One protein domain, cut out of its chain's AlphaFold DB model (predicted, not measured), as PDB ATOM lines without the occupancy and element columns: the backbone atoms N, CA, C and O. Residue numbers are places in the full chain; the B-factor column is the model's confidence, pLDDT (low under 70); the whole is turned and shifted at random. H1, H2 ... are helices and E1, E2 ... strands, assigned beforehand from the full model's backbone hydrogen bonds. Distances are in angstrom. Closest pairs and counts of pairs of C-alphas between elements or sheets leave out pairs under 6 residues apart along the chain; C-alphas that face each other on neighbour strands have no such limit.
ATOM      1  N   ARG A 196     -21.461  60.969  21.853       82.38
ATOM      2  CA  ARG A 196     -20.693  62.211  21.638       82.38
ATOM      3  C   ARG A 196     -19.173  62.012  21.578       82.38
ATOM      4  O   ARG A 196     -18.483  62.858  21.021       82.38
ATOM      5  N   ASP A 197     -18.671  60.935  22.177       81.25
ATOM      6  CA  ASP A 197     -17.242  60.611  22.233       81.25
ATOM      7  C   ASP A 197     -16.824  59.741  21.033       81.25
ATOM      8  O   ASP A 197     -15.634  59.545  20.774       81.25
ATOM      9  N   LEU A 198     -17.802  59.224  20.277       83.12
ATOM     10  CA  LEU A 198     -17.565  58.501  19.038       83.12
ATOM     11  C   LEU A 198     -17.203  59.479  17.923       83.12
ATOM     12  O   LEU A 198     -17.886  60.466  17.660       83.12
ATOM     13  N   SER A 199     -16.146  59.143  17.199       77.56
ATOM     14  CA  SER A 199     -15.703  59.880  16.023       77.56
ATOM     15  C   SER A 199     -15.702  58.968  14.803       77.56
ATOM     16  O   SER A 199     -15.377  57.780  14.891       77.56
ATOM     17  N   VAL A 200     -16.077  59.516  13.644       73.06
ATOM     18  CA  VAL A 200     -15.812  58.855  12.363       73.06
ATOM     19  C   VAL A 200     -14.312  58.923  12.166       73.06
ATOM     20  O   VAL A 200     -13.739  60.006  12.046       73.06
ATOM     21  N   SER A 201     -13.666  57.770  12.226       63.19
ATOM     22  CA  SER A 201     -12.223  57.748  12.352       63.19
ATOM     23  C   SER A 201     -11.557  58.183  11.038       63.19
ATOM     24  O   SER A 201     -11.813  57.565   9.999       63.19
ATOM     25  N   PRO A 202     -10.682  59.209  11.033       54.72
ATOM     26  CA  PRO A 202      -9.839  59.520   9.887       54.72
ATOM     27  C   PRO A 202      -8.672  58.520   9.883       54.72
ATOM     28  O   PRO A 202      -7.553  58.850  10.266       54.72
ATOM     29  N   MET A 203      -8.946  57.249   9.572       57.09
ATOM     30  CA  MET A 203      -7.994  56.144   9.765       57.09
ATOM     31  C   MET A 203      -6.855  56.194   8.744       57.09
ATOM     32  O   MET A 203      -6.934  55.632   7.656       57.09
ATOM     33  N   SER A 204      -5.792  56.904   9.120       61.66
ATOM     34  CA  SER A 204      -4.481  56.957   8.471       61.66
ATOM     35  C   SER A 204      -3.767  55.598   8.431       61.66
ATOM     36  O   SER A 204      -4.119  54.663   9.155       61.66
ATOM     37  N   ALA A 205      -2.695  55.531   7.631       69.44
ATOM     38  CA  ALA A 205      -1.745  54.419   7.587       69.44
ATOM     39  C   ALA A 205      -1.296  53.950   8.990       69.44
ATOM     40  O   ALA A 205      -1.105  54.761   9.898       69.44
ATOM     41  N   GLY A 206      -1.135  52.637   9.156       76.88
ATOM     42  CA  GLY A 206      -0.718  51.981  10.397       76.88
ATOM     43  C   GLY A 206      -1.173  50.520  10.439       76.88
ATOM     44  O   GLY A 206      -1.823  50.044   9.508       76.88
ATOM     45  N   LEU A 207      -0.826  49.815  11.514       83.19
ATOM     46  CA  LEU A 207      -1.240  48.434  11.754       83.19
ATOM     47  C   LEU A 207      -2.496  48.411  12.618       83.19
ATOM     48  O   LEU A 207      -2.556  49.076  13.654       83.19
ATOM     49  N   TRP A 208      -3.475  47.626  12.182       81.62
ATOM     50  CA  TRP A 208      -4.781  47.506  12.812       81.62
ATOM     51  C   TRP A 208      -4.993  46.063  13.234       81.62
ATOM     52  O   TRP A 208      -5.030  45.162  12.400       81.62
ATOM     53  N   GLU A 209      -5.125  45.857  14.536       85.50
ATOM     54  CA  GLU A 209      -5.445  44.564  15.121       85.50
ATOM     55  C   GLU A 209      -6.814  44.693  15.766       85.50
ATOM     56  O   GLU A 209      -7.022  45.521  16.657       85.50
ATOM     57  N   VAL A 210      -7.769  43.921  15.264       84.50
ATOM     58  CA  VAL A 210      -9.158  44.005  15.694       84.50
ATOM     59  C   VAL A 210      -9.497  42.792  16.536       84.50
ATOM     60  O   VAL A 210      -9.040  41.688  16.245       84.50
ATOM     61  N   TYR A 211     -10.271  43.013  17.594       85.00
ATOM     62  CA  TYR A 211     -10.622  41.991  18.562       85.00
ATOM     63  C   TYR A 211     -12.128  41.948  18.808       85.00
ATOM     64  O   TYR A 211     -12.795  42.977  18.994       85.00
ATOM     65  N   GLU A 212     -12.638  40.727  18.876       81.12
ATOM     66  CA  GLU A 212     -14.012  40.415  19.255       81.12
ATOM     67  C   GLU A 212     -14.042  39.512  20.500       81.12
ATOM     68  O   GLU A 212     -13.097  38.737  20.719       81.12
ATOM     69  N   PRO A 213     -15.098  39.615  21.328       75.12
ATOM     70  CA  PRO A 213     -15.292  38.695  22.442       75.12
ATOM     71  C   PRO A 213     -15.547  37.279  21.908       75.12
ATOM     72  O   PRO A 213     -16.199  37.094  20.876       75.12
ATOM     73  N   ARG A 214     -15.034  36.254  22.593       72.00
ATOM     74  CA  ARG A 214     -15.323  34.856  22.247       72.00
ATOM     75  C   ARG A 214     -16.769  34.542  22.631       72.00
ATOM     76  O   ARG A 214     -17.208  34.867  23.723       72.00
ATOM     77  N   THR A 215     -17.489  33.853  21.749       64.88
ATOM     78  CA  THR A 215     -18.921  33.520  21.903       64.88
ATOM     79  C   THR A 215     -19.275  32.751  23.178       64.88
ATOM     80  O   THR A 215     -20.430  32.776  23.589       64.88
ATOM     81  N   ASP A 216     -18.295  32.089  23.797       62.44
ATOM     82  CA  ASP A 216     -18.503  31.180  24.928       62.44
ATOM     83  C   ASP A 216     -17.999  31.776  26.261       62.44
ATOM     84  O   ASP A 216     -18.220  31.187  27.318       62.44
ATOM     85  N   ASP A 217     -17.299  32.918  26.213       59.31
ATOM     86  CA  ASP A 217     -16.683  33.593  27.363       59.31
ATOM     87  C   ASP A 217     -16.459  35.083  27.027       59.31
ATOM     88  O   ASP A 217     -15.519  35.426  26.298       59.31
ATOM     89  N   ASP A 218     -17.320  35.962  27.561       59.91
ATOM     90  CA  ASP A 218     -17.278  37.427  27.374       59.91
ATOM     91  C   ASP A 218     -15.920  38.049  27.790       59.91
ATOM     92  O   ASP A 218     -15.599  39.169  27.377       59.91
ATOM     93  N   ASP A 219     -15.106  37.326  28.573       60.97
ATOM     94  CA  ASP A 219     -13.849  37.807  29.159       60.97
ATOM     95  C   ASP A 219     -12.595  37.402  28.359       60.97
ATOM     96  O   ASP A 219     -11.459  37.691  28.775       60.97
ATOM     97  N   ARG A 220     -12.770  36.718  27.219       69.75
ATOM     98  CA  ARG A 220     -11.675  36.324  26.320       69.75
ATOM     99  C   ARG A 220     -11.840  36.932  24.942       69.75
ATOM    100  O   ARG A 220     -12.913  36.884  24.349       69.75
ATOM    101  N   TRP A 221     -10.734  37.418  24.395       75.31
ATOM    102  CA  TRP A 221     -10.714  38.142  23.129       75.31
ATOM    103  C   TRP A 221      -9.917  37.373  22.088       75.31
ATOM    104  O   TRP A 221      -8.895  36.757  22.394       75.31
ATOM    105  N   ARG A 222     -10.383  37.387  20.838       73.62
ATOM    106  CA  ARG A 222      -9.651  36.790  19.716       73.62
ATOM    107  C   ARG A 222      -9.415  37.813  18.609       73.62
ATOM    108  O   ARG A 222     -10.268  38.679  18.419       73.62
ATOM    109  N   PRO A 223      -8.281  37.726  17.891       79.69
ATOM    110  CA  PRO A 223      -8.082  38.504  16.679       79.69
ATOM    111  C   PRO A 223      -9.177  38.178  15.658       79.69
ATOM    112  O   PRO A 223      -9.443  37.003  15.404       79.69
ATOM    113  N   ASP A 224      -9.770  39.210  15.071       73.12
ATOM    114  CA  ASP A 224     -10.757  39.110  14.000       73.12
ATOM    115  C   ASP A 224     -10.207  39.775  12.730       73.12
ATOM    116  O   ASP A 224      -9.874  40.963  12.715       73.12
ATOM    117  N   ALA A 225     -10.083  38.987  11.662       64.62
ATOM    118  CA  ALA A 225      -9.643  39.473  10.358       64.62
ATOM    119  C   ALA A 225     -10.776  40.183   9.587       64.62
ATOM    120  O   ALA A 225     -10.492  41.048   8.755       64.62
ATOM    121  N   ASP A 226     -12.041  39.889   9.910       61.97
ATOM    122  CA  ASP A 226     -13.249  40.323   9.199       61.97
ATOM    123  C   ASP A 226     -14.072  41.346  10.009       61.97
ATOM    124  O   ASP A 226     -15.307  41.363  10.011       61.97
ATOM    125  N   TRP A 227     -13.366  42.311  10.607       59.94
ATOM    126  CA  TRP A 227     -13.881  43.365  11.499       59.94
ATOM    127  C   TRP A 227     -15.082  44.188  10.999       59.94
ATOM    128  O   TRP A 227     -15.730  44.914  11.762       59.94
ATOM    129  N   ARG A 228     -15.390  44.112   9.701       54.84
ATOM    130  CA  ARG A 228     -16.513  44.808   9.060       54.84
ATOM    131  C   ARG A 228     -17.879  44.248   9.468       54.84
ATOM    132  O   ARG A 228     -18.876  44.931   9.249       54.84
ATOM    133  N   ALA A 229     -17.936  43.070  10.091       54.66
ATOM    134  CA  ALA A 229     -19.182  42.435  10.527       54.66
ATOM    135  C   ALA A 229     -19.836  43.077  11.776       54.66
ATOM    136  O   ALA A 229     -20.921  42.667  12.181       54.66
ATOM    137  N   GLY A 230     -19.218  44.097  12.392       54.56
ATOM    138  CA  GLY A 230     -19.830  44.867  13.488       54.56
ATOM    139  C   GLY A 230     -19.857  44.167  14.856       54.56
ATOM    140  O   GLY A 230     -20.426  44.712  15.801       54.56
ATOM    141  N   GLN A 231     -19.231  42.991  14.974       59.66
ATOM    142  CA  GLN A 231     -19.084  42.248  16.233       59.66
ATOM    143  C   GLN A 231     -17.825  42.648  17.015       59.66
ATOM    144  O   GLN A 231     -17.827  42.624  18.246       59.66
ATOM    145  N   ALA A 232     -16.787  43.114  16.316       60.62
ATOM    146  CA  ALA A 232     -15.579  43.648  16.922       60.62
ATOM    147  C   ALA A 232     -15.852  44.893  17.777       60.62
ATOM    148  O   ALA A 232     -16.409  45.888  17.294       60.62
ATOM    149  N   ARG A 233     -15.399  44.851  19.035       77.88
ATOM    150  CA  ARG A 233     -15.578  45.929  20.024       77.88
ATOM    151  C   ARG A 233     -14.283  46.632  20.394       77.88
ATOM    152  O   ARG A 233     -14.350  47.753  20.889       77.88
ATOM    153  N   LEU A 234     -13.129  46.015  20.136       87.81
ATOM    154  CA  LEU A 234     -11.821  46.575  20.457       87.81
ATOM    155  C   LEU A 234     -10.915  46.610  19.236       87.81
ATOM    156  O   LEU A 234     -10.850  45.665  18.453       87.81
ATOM    157  N   ILE A 235     -10.170  47.699  19.114       86.62
ATOM    158  CA  ILE A 235      -9.143  47.876  18.098       86.62
ATOM    159  C   ILE A 235      -7.860  48.307  18.793       86.62
ATOM    160  O   ILE A 235      -7.854  49.292  19.530       86.62
ATOM    161  N   ARG A 236      -6.759  47.617  18.503       87.94
ATOM    162  CA  ARG A 236      -5.405  48.077  18.800       87.94
ATOM    163  C   ARG A 236      -4.791  48.631  17.524       87.94
ATOM    164  O   ARG A 236      -4.621  47.919  16.537       87.94
ATOM    165  N   TRP A 237      -4.450  49.911  17.551       86.62
ATOM    166  CA  TRP A 237      -3.722  50.568  16.473       86.62
ATOM    167  C   TRP A 237      -2.263  50.757  16.867       86.62
ATOM    168  O   TRP A 237      -1.980  51.206  17.980       86.62
ATOM    169  N   ARG A 238      -1.346  50.480  15.940       85.00
ATOM    170  CA  ARG A 238       0.088  50.754  16.089       85.00
ATOM    171  C   ARG A 238       0.591  51.546  14.875       85.00
ATOM    172  O   ARG A 238       0.223  51.215  13.748       85.00
ATOM    173  N   PRO A 239       1.460  52.556  15.054       79.06
ATOM    174  CA  PRO A 239       2.027  53.289  13.920       79.06
ATOM    175  C   PRO A 239       3.022  52.449  13.097       79.06
ATOM    176  O   PRO A 239       3.258  52.751  11.932       79.06
ATOM    177  N   SER A 240       3.607  51.407  13.695       79.38
ATOM    178  CA  SER A 240       4.639  50.541  13.110       79.38
ATOM    179  C   SER A 240       4.653  49.169  13.797       79.38
ATOM    180  O   SER A 240       4.072  49.010  14.873       79.38
ATOM    181  N   ASP A 241       5.323  48.179  13.193       78.12
ATOM    182  CA  ASP A 241       5.451  46.825  13.769       78.12
ATOM    183  C   ASP A 241       6.636  46.665  14.736       78.12
ATOM    184  O   ASP A 241       6.926  45.576  15.217       78.12
ATOM    185  N   ASP A 242       7.369  47.743  15.007       73.81
ATOM    186  CA  ASP A 242       8.530  47.713  15.889       73.81
ATOM    187  C   ASP A 242       8.156  48.005  17.355       73.81
ATOM    188  O   ASP A 242       7.024  48.351  17.705       73.81
ATOM    189  N   TRP A 243       9.148  47.914  18.246       61.31
ATOM    190  CA  TRP A 243       8.962  48.185  19.677       61.31
ATOM    191  C   TRP A 243       8.481  49.619  19.967       61.31
ATOM    192  O   TRP A 243       7.867  49.869  21.007       61.31
ATOM    193  N   ARG A 244       8.760  50.579  19.072       64.81
ATOM    194  CA  ARG A 244       8.265  51.961  19.181       64.81
ATOM    195  C   ARG A 244       6.778  52.030  18.853       64.81
ATOM    196  O   ARG A 244       6.042  52.753  19.529       64.81
ATOM    197  N   GLY A 245       6.347  51.243  17.871       70.56
ATOM    198  CA  GLY A 245       4.951  51.009  17.542       70.56
ATOM    199  C   GLY A 245       4.172  50.388  18.696       70.56
ATOM    200  O   GLY A 245       3.103  50.890  19.028       70.56
ATOM    201  N   GLU A 246       4.738  49.390  19.386       68.88
ATOM    202  CA  GLU A 246       4.131  48.819  20.605       68.88
ATOM    203  C   GLU A 246       3.956  49.851  21.729       68.88
ATOM    204  O   GLU A 246       2.922  49.868  22.394       68.88
ATOM    205  N   ARG A 247       4.943  50.732  21.942       65.62
ATOM    206  CA  ARG A 247       4.856  51.807  22.954       65.62
ATOM    207  C   ARG A 247       3.854  52.898  22.605       65.62
ATOM    208  O   ARG A 247       3.353  53.584  23.487       65.62
ATOM    209  N   SER A 248       3.621  53.091  21.315       72.38
ATOM    210  CA  SER A 248       2.700  54.101  20.795       72.38
ATOM    211  C   SER A 248       1.335  53.503  20.462       72.38
ATOM    212  O   SER A 248       0.537  54.160  19.790       72.38
ATOM    213  N   ALA A 249       1.093  52.259  20.890       80.25
ATOM    214  CA  ALA A 249      -0.160  51.577  20.668       80.25
ATOM    215  C   ALA A 249      -1.304  52.362  21.314       80.25
ATOM    216  O   ALA A 249      -1.170  52.920  22.402       80.25
ATOM    217  N   ARG A 250      -2.432  52.409  20.616       83.69
ATOM    218  CA  ARG A 250      -3.661  53.048  21.086       83.69
ATOM    219  C   ARG A 250      -4.774  52.024  21.026       83.69
ATOM    220  O   ARG A 250      -4.862  51.274  20.051       83.69
ATOM    221  N   ILE A 251      -5.600  51.992  22.063       87.38
ATOM    222  CA  ILE A 251      -6.749  51.094  22.138       87.38
ATOM    223  C   ILE A 251      -8.014  51.910  21.915       87.38
ATOM    224  O   ILE A 251      -8.194  52.968  22.515       87.38
ATOM    225  N   PHE A 252      -8.890  51.411  21.054       86.81
ATOM    226  CA  PHE A 252     -10.155  52.041  20.717       86.81
ATOM    227  C   PHE A 252     -11.312  51.083  20.952       86.81
ATOM    228  O   PHE A 252     -11.209  49.889  20.674       86.81
ATOM    229  N   TYR A 253     -12.435  51.644  21.379       87.44
ATOM    230  CA  TYR A 253     -13.746  51.046  21.218       87.44
ATOM    231  C   TYR A 253     -14.219  51.196  19.770       87.44
ATOM    232  O   TYR A 253     -14.174  52.300  19.221       87.44
ATOM    233  N   HIS A 254     -14.722  50.119  19.169       85.75
ATOM    234  CA  HIS A 254     -15.344  50.134  17.845       85.75
ATOM    235  C   HIS A 254     -16.866  49.990  17.959       85.75
ATOM    236  O   HIS A 254     -17.388  48.988  18.451       85.75
ATOM    237  N   ALA A 255     -17.587  51.007  17.481       80.12
ATOM    238  CA  ALA A 255     -19.049  51.068  17.528       80.12
ATOM    239  C   ALA A 255     -19.726  50.548  16.245       80.12
ATOM    240  O   ALA A 255     -20.946  50.646  16.116       80.12
ATOM    241  N   GLY A 256     -18.952  50.028  15.285       74.94
ATOM    242  CA  GLY A 256     -19.431  49.698  13.944       74.94
ATOM    243  C   GLY A 256     -19.411  50.895  12.987       74.94
ATOM    244  O   GLY A 256     -19.268  52.052  13.390       74.94
ATOM    245  N   SER A 257     -19.531  50.610  11.686       73.38
ATOM    246  CA  SER A 257     -19.569  51.618  10.609       73.38
ATOM    247  C   SER A 257     -18.370  52.582  10.599       73.38
ATOM    248  O   SER A 257     -18.511  53.749  10.238       73.38
ATOM    249  N   GLY A 258     -17.191  52.117  11.035       74.25
ATOM    250  CA  GLY A 258     -15.961  52.920  11.088       74.25
ATOM    251  C   GLY A 258     -15.935  53.989  12.189       74.25
ATOM    252  O   GLY A 258     -15.029  54.827  12.208       74.25
ATOM    253  N   ARG A 259     -16.911  53.975  13.106       82.88
ATOM    254  CA  ARG A 259     -16.952  54.871  14.266       82.88
ATOM    255  C   ARG A 259     -16.160  54.269  15.418       82.88
ATOM    256  O   ARG A 259     -16.383  53.116  15.796       82.88
ATOM    257  N   VAL A 260     -15.259  55.062  15.985       84.19
ATOM    258  CA  VAL A 260     -14.408  54.646  17.102       84.19
ATOM    259  C   VAL A 260     -14.346  55.723  18.176       84.19
ATOM    260  O   VAL A 260     -14.463  56.915  17.881       84.19
ATOM    261  N   ALA A 261     -14.091  55.303  19.409       85.81
ATOM    262  CA  ALA A 261     -13.607  56.186  20.463       85.81
ATOM    263  C   ALA A 261     -12.340  55.588  21.057       85.81
ATOM    264  O   ALA A 261     -12.273  54.392  21.323       85.81
ATOM    265  N   GLU A 262     -11.324  56.413  21.253       85.12
ATOM    266  CA  GLU A 262     -10.118  55.983  21.950       85.12
ATOM    267  C   GLU A 262     -10.433  55.770  23.437       85.12
ATOM    268  O   GLU A 262     -11.166  56.554  24.044       85.12
ATOM    269  N   LEU A 263      -9.912  54.688  24.016       84.12
ATOM    270  CA  LEU A 263     -10.051  54.411  25.442       84.12
ATOM    271  C   LEU A 263      -9.066  55.270  26.244       84.12
ATOM    272  O   LEU A 263      -7.950  55.531  25.797       84.12
ATOM    273  N   GLY A 264      -9.461  55.676  27.453       77.06
ATOM    274  CA  GLY A 264      -8.571  56.388  28.378       77.06
ATOM    275  C   GLY A 264      -7.326  55.570  28.748       77.06
ATOM    276  O   GLY A 264      -7.342  54.342  28.654       77.06
ATOM    277  N   SER A 265      -6.258  56.245  29.194       74.75
ATOM    278  CA  SER A 265      -4.926  55.658  29.447       74.75
ATOM    279  C   SER A 265      -4.969  54.388  30.298       74.75
ATOM    280  O   SER A 265      -4.314  53.392  29.981       74.75
ATOM    281  N   GLU A 266      -5.737  54.419  31.387       79.62
ATOM    282  CA  GLU A 266      -5.855  53.309  32.328       79.62
ATOM    283  C   GLU A 266      -6.548  52.098  31.694       79.62
ATOM    284  O   GLU A 266      -5.978  51.006  31.657       79.62
ATOM    285  N   ALA A 267      -7.725  52.307  31.101       83.25
ATOM    286  CA  ALA A 267      -8.460  51.259  30.397       83.25
ATOM    287  C   ALA A 267      -7.659  50.698  29.213       83.25
ATOM    288  O   ALA A 267      -7.614  49.487  29.020       83.25
ATOM    289  N   ALA A 268      -6.988  51.558  28.442       83.50
ATOM    290  CA  ALA A 268      -6.145  51.151  27.325       83.50
ATOM    291  C   ALA A 268      -4.966  50.279  27.786       83.50
ATOM    292  O   ALA A 268      -4.707  49.244  27.178       83.50
ATOM    293  N   SER A 269      -4.294  50.652  28.882       83.56
ATOM    294  CA  SER A 269      -3.178  49.871  29.443       83.56
ATOM    295  C   SER A 269      -3.646  48.499  29.930       83.56
ATOM    296  O   SER A 269      -3.018  47.486  29.626       83.56
ATOM    297  N   LEU A 270      -4.784  48.447  30.631       87.12
ATOM    298  CA  LEU A 270      -5.392  47.187  31.064       87.12
ATOM    299  C   LEU A 270      -5.749  46.297  29.870       87.12
ATOM    300  O   LEU A 270      -5.378  45.124  29.848       87.12
ATOM    301  N   TRP A 271      -6.418  46.855  28.858       87.38
ATOM    302  CA  TRP A 271      -6.804  46.100  27.668       87.38
ATOM    303  C   TRP A 271      -5.582  45.600  26.912       87.38
ATOM    304  O   TRP A 271      -5.565  44.451  26.489       87.38
ATOM    305  N   GLN A 272      -4.528  46.406  26.796       87.00
ATOM    306  CA  GLN A 272      -3.283  45.969  26.173       87.00
ATOM    307  C   GLN A 272      -2.682  44.749  26.886       87.00
ATOM    308  O   GLN A 272      -2.299  43.794  26.213       87.00
ATOM    309  N   LEU A 273      -2.640  44.745  28.223       87.62
ATOM    310  CA  LEU A 273      -2.140  43.606  29.002       87.62
ATOM    311  C   LEU A 273      -3.003  42.349  28.810       87.62
ATOM    312  O   LEU A 273      -2.459  41.262  28.617       87.62
ATOM    313  N   TYR A 274      -4.329  42.500  28.808       86.88
ATOM    314  CA  TYR A 274      -5.266  41.389  28.608       86.88
ATOM    315  C   TYR A 274      -5.162  40.800  27.198       86.88
ATOM    316  O   TYR A 274      -5.074  39.584  27.045       86.88
ATOM    317  N   LEU A 275      -5.108  41.652  26.170       85.12
ATOM    318  CA  LEU A 275      -4.965  41.227  24.777       85.12
ATOM    319  C   LEU A 275      -3.610  40.551  24.521       85.12
ATOM    320  O   LEU A 275      -3.550  39.550  23.809       85.12
ATOM    321  N   ASP A 276      -2.526  41.063  25.114       85.12
ATOM    322  CA  ASP A 276      -1.204  40.433  25.041       85.12
ATOM    323  C   ASP A 276      -1.216  39.045  25.712       85.12
ATOM    324  O   ASP A 276      -0.663  38.090  25.160       85.12
ATOM    325  N   ALA A 277      -1.885  38.904  26.862       85.56
ATOM    326  CA  ALA A 277      -2.043  37.624  27.552       85.56
ATOM    327  C   ALA A 277      -2.865  36.611  26.737       85.56
ATOM    328  O   ALA A 277      -2.420  35.476  26.553       85.56
ATOM    329  N   ASP A 278      -4.011  37.024  26.190       82.88
ATOM    330  CA  ASP A 278      -4.881  36.170  25.369       82.88
ATOM    331  C   ASP A 278      -4.207  35.750  24.050       82.88
ATOM    332  O   ASP A 278      -4.423  34.641  23.560       82.88
ATOM    333  N   ALA A 279      -3.318  36.589  23.509       78.56
ATOM    334  CA  ALA A 279      -2.476  36.264  22.356       78.56
ATOM    335  C   ALA A 279      -1.286  35.336  22.691       78.56
ATOM    336  O   ALA A 279      -0.433  35.100  21.826       78.56
ATOM    337  N   GLY A 280      -1.189  34.834  23.929       80.19
ATOM    338  CA  GLY A 280      -0.114  33.952  24.392       80.19
ATOM    339  C   GLY A 280       1.224  34.662  24.615       80.19
ATOM    340  O   GLY A 280       2.271  34.016  24.622       80.19
TER     341      GLY A 280
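AT A GLANCE: This is residues 196 to 280 of the 365 residues of an uncharacterized protein of Candidatus Hakubanella thermoalkaliphilus (UniProt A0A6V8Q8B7). A strongly twisted sheet of five strands is covered on one face by one long helix, H2, which packs across it from E4 to E2. The short helix H1 sits at the turn between E3 and E4 and only grazes the sheet, while residues 199 to 200, before the first named strand, pair along the edge strand E5. The printed part has 85 residues, with two named helices and five named strands in the order E1, E2, E3, H1, E4, E5, H2; the sheet runs E2, E1, E3, E4, E5, all antiparallel, and the class is mixed, helices and strands. The whole is compact, with a radius of gyration of the C-alphas of 12.3 A, and rounded, spanning 33 by 29 by 24 A.

IN THESE COORDINATES: The printed part begins at Arg 196. E1, residues 207 to 214, begins with C-alpha 207 at (-1.240, 48.434, 11.754) and is 22.2 A long. E2 holds residues 217 to 223, over 14.6 A, and E3 residues 234 to 238, over 13.4 A. H1, residues 243 to 247, begins with C-alpha 243 at (8.962, 48.185, 19.677) and measures 6.4 A. E4, residues 250 to 254, spans 12.5 A, and E5, residues 259 to 262, spans 10.3 A. H2, residues 265 to 278, is 19.9 A long and ends with C-alpha 278 at (-4.881, 36.170, 25.369).

HOW THE PARTS SIT: From edge to edge of the sheet the strands' lines turn by 104 degrees. E1 is staggered: its residues 207 to 211 pair with E3, where N 209 and O 236 are 2.9 A apart, and its residues 211 to 214 pair with E2, where N 214 and O 220 are 2.8 A apart. E1 and E2 form a hairpin. E3 and E4 are antiparallel at 147 degrees, with N 235 and O 252 2.9 A apart. E4 and E5 form a second hairpin, with N 253 and O 261 2.8 A apart. H2 is on the sheet, in two layers, a helix on one face of a sheet. Its closest C-alphas to E4 are those of Ala 268 and Ile 251, 5.2 A apart, and to E2 those of Asp 278 and Trp 221, 6.6 A apart. H1 and H2 are apart. In H1 and H2 every O i to N i+4 pair is within hydrogen-bond range.

THE WHOLE: The two C-alphas farthest apart, those of Arg 196 and Gly 280, are 35.1 A apart. The printed part has no cut. The link from E2 to E3, of 10 residues, is short, and the other links are tight. The mean pLDDT of the printed part is 75.9; residues 201 to 205, 215 to 220, 225 to 232, 243 to 244 and 246 to 247 are under 70.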